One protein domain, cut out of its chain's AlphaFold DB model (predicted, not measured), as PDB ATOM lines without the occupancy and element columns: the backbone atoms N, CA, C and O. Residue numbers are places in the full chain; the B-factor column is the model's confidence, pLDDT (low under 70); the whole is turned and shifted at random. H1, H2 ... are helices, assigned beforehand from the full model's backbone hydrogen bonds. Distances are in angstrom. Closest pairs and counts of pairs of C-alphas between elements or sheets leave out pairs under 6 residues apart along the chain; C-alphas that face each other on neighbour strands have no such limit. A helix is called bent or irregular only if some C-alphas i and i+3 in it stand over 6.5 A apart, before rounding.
ATOM      1  N   ILE A  54     -29.932 -14.824  12.702       52.81
ATOM      2  CA  ILE A  54     -29.787 -15.176  14.118       52.81
ATOM      3  C   ILE A  54     -30.595 -14.172  14.946       52.81
ATOM      4  O   ILE A  54     -30.139 -13.071  15.246       52.81
ATOM      5  N   LEU A  55     -31.817 -14.554  15.318       63.00
ATOM      6  CA  LEU A  55     -32.616 -13.813  16.292       63.00
ATOM      7  C   LEU A  55     -32.188 -14.198  17.723       63.00
ATOM      8  O   LEU A  55     -32.084 -15.388  18.032       63.00
ATOM      9  N   PRO A  56     -31.979 -13.227  18.634       70.00
ATOM     10  CA  PRO A  56     -31.730 -13.500  20.049       70.00
ATOM     11  C   PRO A  56     -32.829 -14.385  20.655       70.00
ATOM     12  O   PRO A  56     -34.018 -14.135  20.432       70.00
ATOM     13  N   ARG A  57     -32.459 -15.376  21.485       64.00
ATOM     14  CA  ARG A  57     -33.396 -16.342  22.114       64.00
ATOM     15  C   ARG A  57     -34.611 -15.682  22.786       64.00
ATOM     16  O   ARG A  57     -35.720 -16.203  22.712       64.00
ATOM     17  N   ASN A  58     -34.421 -14.510  23.390       68.44
ATOM     18  CA  ASN A  58     -35.488 -13.774  24.078       68.44
ATOM     19  C   ASN A  58     -36.560 -13.229  23.120       68.44
ATOM     20  O   ASN A  58     -37.729 -13.128  23.492       68.44
ATOM     21  N   ILE A  59     -36.172 -12.896  21.889       68.69
ATOM     22  CA  ILE A  59     -37.083 -12.416  20.845       68.69
ATOM     23  C   ILE A  59     -37.780 -13.611  20.197       68.69
ATOM     24  O   ILE A  59     -38.994 -13.580  20.024       68.69
ATOM     25  N   TRP A  60     -37.052 -14.707  19.959       71.19
ATOM     26  CA  TRP A  60     -37.621 -15.943  19.414       71.19
ATOM     27  C   TRP A  60     -38.771 -16.493  20.270       71.19
ATOM     28  O   TRP A  60     -39.827 -16.838  19.746       71.19
ATOM     29  N   ASN A  61     -38.623 -16.487  21.599       70.00
ATOM     30  CA  ASN A  61     -39.675 -16.950  22.510       70.00
ATOM     31  C   ASN A  61     -40.928 -16.061  22.501       70.00
ATOM     32  O   ASN A  61     -42.030 -16.562  22.722       70.00
ATOM     33  N   LYS A  62     -40.781 -14.756  22.242       66.06
ATOM     34  CA  LYS A  62     -41.920 -13.836  22.091       66.06
ATOM     35  C   LYS A  62     -42.589 -13.982  20.723       66.06
ATOM     36  O   LYS A  62     -43.811 -13.967  20.657       66.06
ATOM     37  N   VAL A  63     -41.804 -14.180  19.664       64.62
ATOM     38  CA  VAL A  63     -42.301 -14.394  18.296       64.62
ATOM     39  C   VAL A  63     -43.033 -15.733  18.176       64.62
ATOM     40  O   VAL A  63     -44.107 -15.781  17.591       64.62
ATOM     41  N   ARG A  64     -42.530 -16.808  18.804       66.00
ATOM     42  CA  ARG A  64     -43.169 -18.137  18.778       66.00
ATOM     43  C   ARG A  64     -44.573 -18.150  19.388       66.00
ATOM     44  O   ARG A  64     -45.386 -18.985  19.024       66.00
ATOM     45  N   ARG A  65     -44.854 -17.247  20.329       72.50
ATOM     46  CA  ARG A  65     -46.164 -17.154  20.991       72.50
ATOM     47  C   ARG A  65     -47.200 -16.383  20.175       72.50
ATOM     48  O   ARG A  65     -48.346 -16.316  20.599       72.50
ATOM     49  N   ASN A  66     -46.808 -15.772  19.059       74.44
ATOM     50  CA  ASN A  66     -47.698 -14.952  18.257       74.44
ATOM     51  C   ASN A  66     -47.566 -15.334  16.780       74.44
ATOM     52  O   ASN A  66     -46.678 -14.853  16.072       74.44
ATOM     53  N   GLU A  67     -48.457 -16.221  16.343       69.44
ATOM     54  CA  GLU A  67     -48.490 -16.777  14.984       69.44
ATOM     55  C   GLU A  67     -48.501 -15.671  13.920       69.44
ATOM     56  O   GLU A  67     -47.738 -15.733  12.957       69.44
ATOM     57  N   THR A  68     -49.230 -14.578  14.164       69.31
ATOM     58  CA  THR A  68     -49.297 -13.410  13.273       69.31
ATOM     59  C   THR A  68     -47.929 -12.766  13.035       69.31
ATOM     60  O   THR A  68     -47.613 -12.372  11.914       69.31
ATOM     61  N   ILE A  69     -47.079 -12.681  14.065       72.69
ATOM     62  CA  ILE A  69     -45.735 -12.094  13.933       72.69
ATOM     63  C   ILE A  69     -44.839 -13.019  13.103       72.69
ATOM     64  O   ILE A  69     -44.056 -12.540  12.283       72.69
ATOM     65  N   CYS A  70     -44.975 -14.336  13.268       69.31
ATOM     66  CA  CYS A  70     -44.234 -15.308  12.470       69.31
ATOM     67  C   CYS A  70     -44.636 -15.242  10.987       69.31
ATOM     68  O   CYS A  70     -43.761 -15.172  10.121       69.31
ATOM     69  N   CYS A  71     -45.938 -15.146  10.696       70.69
ATOM     70  CA  CYS A  71     -46.447 -14.964   9.336       70.69
ATOM     71  C   CYS A  71     -45.955 -13.657   8.696       70.69
ATOM     72  O   CYS A  71     -45.547 -13.667   7.537       70.69
ATOM     73  N   LEU A  72     -45.923 -12.549   9.443       76.31
ATOM     74  CA  LEU A  72     -45.419 -11.261   8.945       76.31
ATOM     75  C   LEU A  72     -43.916 -11.295   8.640       76.31
ATOM     76  O   LEU A  72     -43.481 -10.745   7.629       76.31
ATOM     77  N   ILE A  73     -43.123 -11.968   9.479       81.62
ATOM     78  CA  ILE A  73     -41.689 -12.171   9.228       81.62
ATOM     79  C   ILE A  73     -41.491 -13.045   7.984       81.62
ATOM     80  O   ILE A  73     -40.698 -12.692   7.113       81.62
ATOM     81  N   GLY A  74     -42.241 -14.146   7.865       77.62
ATOM     82  CA  GLY A  74     -42.200 -15.022   6.692       77.62
ATOM     83  C   GLY A  74     -42.587 -14.295   5.402       77.62
ATOM     84  O   GLY A  74     -41.891 -14.417   4.396       77.62
ATOM     85  N   PHE A  75     -43.633 -13.467   5.449       80.75
ATOM     86  CA  PHE A  75     -44.066 -12.647   4.318       80.75
ATOM     87  C   PHE A  75     -43.013 -11.598   3.935       80.75
ATOM     88  O   PHE A  75     -42.691 -11.451   2.757       80.75
ATOM     89  N   GLY A  76     -42.416 -10.916   4.918       83.19
ATOM     90  CA  GLY A  76     -41.351  -9.940   4.679       83.19
ATOM     91  C   GLY A  76     -40.106 -10.560   4.038       83.19
ATOM     92  O   GLY A  76     -39.547  -9.988   3.101       83.19
ATOM     93  N   ILE A  77     -39.705 -11.753   4.491       84.25
ATOM     94  CA  ILE A  77     -38.592 -12.504   3.891       84.25
ATOM     95  C   ILE A  77     -38.960 -12.956   2.475       84.25
ATOM     96  O   ILE A  77     -38.169 -12.753   1.557       84.25
ATOM     97  N   GLY A  78     -40.161 -13.507   2.273       84.44
ATOM     98  CA  GLY A  78     -40.627 -13.963   0.962       84.44
ATOM     99  C   GLY A  78     -40.632 -12.843  -0.079       84.44
ATOM    100  O   GLY A  78     -39.997 -12.966  -1.127       84.44
ATOM    101  N   VAL A  79     -41.263 -11.708   0.238       85.19
ATOM    102  CA  VAL A  79     -41.309 -10.538  -0.654       85.19
ATOM    103  C   VAL A  79     -39.907  -9.964  -0.888       85.19
ATOM    104  O   VAL A  79     -39.560  -9.641  -2.026       85.19
ATOM    105  N   GLY A  80     -39.070  -9.891   0.153       83.50
ATOM    106  CA  GLY A  80     -37.681  -9.441   0.037       83.50
ATOM    107  C   GLY A  80     -36.843 -10.325  -0.891       83.50
ATOM    108  O   GLY A  80     -36.114  -9.812  -1.743       83.50
ATOM    109  N   CYS A  81     -36.995 -11.648  -0.792       77.94
ATOM    110  CA  CYS A  81     -36.337 -12.608  -1.676       77.94
ATOM    111  C   CYS A  81     -36.824 -12.485  -3.126       77.94
ATOM    112  O   CYS A  81     -35.998 -12.516  -4.036       77.94
ATOM    113  N   CYS A  82     -38.124 -12.280  -3.361       76.88
ATOM    114  CA  CYS A  82     -38.661 -12.075  -4.710       76.88
ATOM    115  C   CYS A  82     -38.121 -10.796  -5.370       76.88
ATOM    116  O   CYS A  82     -37.756 -10.816  -6.547       76.88
ATOM    117  N   ILE A  83     -38.036  -9.688  -4.624       80.62
ATOM    118  CA  ILE A  83     -37.484  -8.423  -5.137       80.62
ATOM    119  C   ILE A  83     -35.991  -8.575  -5.442       80.62
ATOM    120  O   ILE A  83     -35.534  -8.143  -6.500       80.62
ATOM    121  N   LEU A  84     -35.238  -9.222  -4.548       81.44
ATOM    122  CA  LEU A  84     -33.813  -9.466  -4.750       81.44
ATOM    123  C   LEU A  84     -33.562 -10.368  -5.966       81.44
ATOM    124  O   LEU A  84     -32.695 -10.056  -6.778       81.44
ATOM    125  N   TYR A  85     -34.352 -11.432  -6.132       75.19
ATOM    126  CA  TYR A  85     -34.281 -12.303  -7.304       75.19
ATOM    127  C   TYR A  85     -34.537 -11.523  -8.597       75.19
ATOM    128  O   TYR A  85     -33.755 -11.633  -9.536       75.19
ATOM    129  N   ARG A  86     -35.568 -10.667  -8.620       73.44
ATOM    130  CA  ARG A  86     -35.896  -9.828  -9.783       73.44
ATOM    131  C   ARG A  86     -34.809  -8.797 -10.102       73.44
ATOM    132  O   ARG A  86     -34.574  -8.483 -11.265       73.44
ATOM    133  N   LEU A  87     -34.138  -8.258  -9.084       75.12
ATOM    134  CA  LEU A  87     -32.998  -7.362  -9.279       75.12
ATOM    135  C   LEU A  87     -31.811  -8.119  -9.878       75.12
ATOM    136  O   LEU A  87     -31.272  -7.691 -10.893       75.12
ATOM    137  N   ILE A  88     -31.446  -9.266  -9.303       74.38
ATOM    138  CA  ILE A  88     -30.339 -10.093  -9.795       74.38
ATOM    139  C   ILE A  88     -30.620 -10.578 -11.223       74.38
ATOM    140  O   ILE A  88     -29.730 -10.490 -12.066       74.38
ATOM    141  N   SER A  89     -31.844 -11.015 -11.535       68.44
ATOM    142  CA  SER A  89     -32.210 -11.454 -12.888       68.44
ATOM    143  C   SER A  89     -32.093 -10.330 -13.916       68.44
ATOM    144  O   SER A  89     -31.640 -10.569 -15.028       68.44
ATOM    145  N   ASN A  90     -32.444  -9.095 -13.544       71.06
ATOM    146  CA  ASN A  90     -32.313  -7.937 -14.428       71.06
ATOM    147  C   ASN A  90     -30.853  -7.493 -14.619       71.06
ATOM    148  O   ASN A  90     -30.534  -6.932 -15.661       71.06
ATOM    149  N   PHE A  91     -29.974  -7.738 -13.642       68.50
ATOM    150  CA  PHE A  91     -28.536  -7.474 -13.774       68.50
ATOM    151  C   PHE A  91     -27.784  -8.585 -14.524       68.50
ATOM    152  O   PHE A  91     -26.773  -8.296 -15.157       68.50
ATOM    153  N   LEU A  92     -28.247  -9.839 -14.446       57.06
ATOM    154  CA  LEU A  92     -27.617 -10.984 -15.118       57.06
ATOM    155  C   LEU A  92     -28.184 -11.289 -16.504       57.06
ATOM    156  O   LEU A  92     -27.546 -12.032 -17.248       57.06
ATOM    157  N   ALA A  93     -29.352 -10.756 -16.869       47.03
ATOM    158  CA  ALA A  93     -29.822 -10.845 -18.240       47.03
ATOM    159  C   ALA A  93     -28.866 -10.027 -19.126       47.03
ATOM    160  O   ALA A  93     -28.790  -8.806 -18.957       47.03
TER     161      ALA A  93
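This is residues 54 to 93 of the 311 residues of the protein "Hypothetical protein" of Rotaria sp. Silwood1 (UniProt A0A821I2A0). The model is an L of two helices: the long, nearly straight helix H2 makes the longest axis, and the short helix H1 stands across its first end at a corner. Residues 74 to 93, of which 74 to 92 belong to H2, stick out free as a long arm. The printed part has 40 residues with two named helices, H1 then H2, and no named strand; the class is all helix. The whole is extended, with a radius of gyration of the C-alphas of 14.3 A and spans of 43 by 19 by 6 A.

The longest helix is H2, residues 67 to 92, and H1, residues 57 to 64, comes before it. The two touch only at the corner by their link, and only just, with 3 pairs of C-alphas within 8 A. H2 touches H1 with residues 69 to 70 alone. Their closest C-alphas are those of Val 63 and Ile 69, 6.0 A apart. Their lines are about perpendicular, at 80 degrees, and their centres are 21.6 A apart. In H2 every O i to N i+4 pair is within hydrogen-bond range; in H1 3 of 4 are.

H2 has 26 residues and runs 37.1 A from C-alpha 67 at (-48.490, -16.777, 14.984) to C-alpha 92 at (-27.617, -10.984, -15.118). H1 has 8 residues, begins with C-alpha 57 at (-33.396, -16.342, 22.114) and measures 10.5 A from first to last C-alpha. Neither helix is bent.

The two C-alphas farthest apart are those of Arg 65 and Ala 93, at 43.0 A. The printed part has no cut, and the link from H1 to H2, 2 residues, is tight. The mean pLDDT of the printed part is 72.2; 15 residues are under 70, among them residues 57 to 59 and 91 to 93.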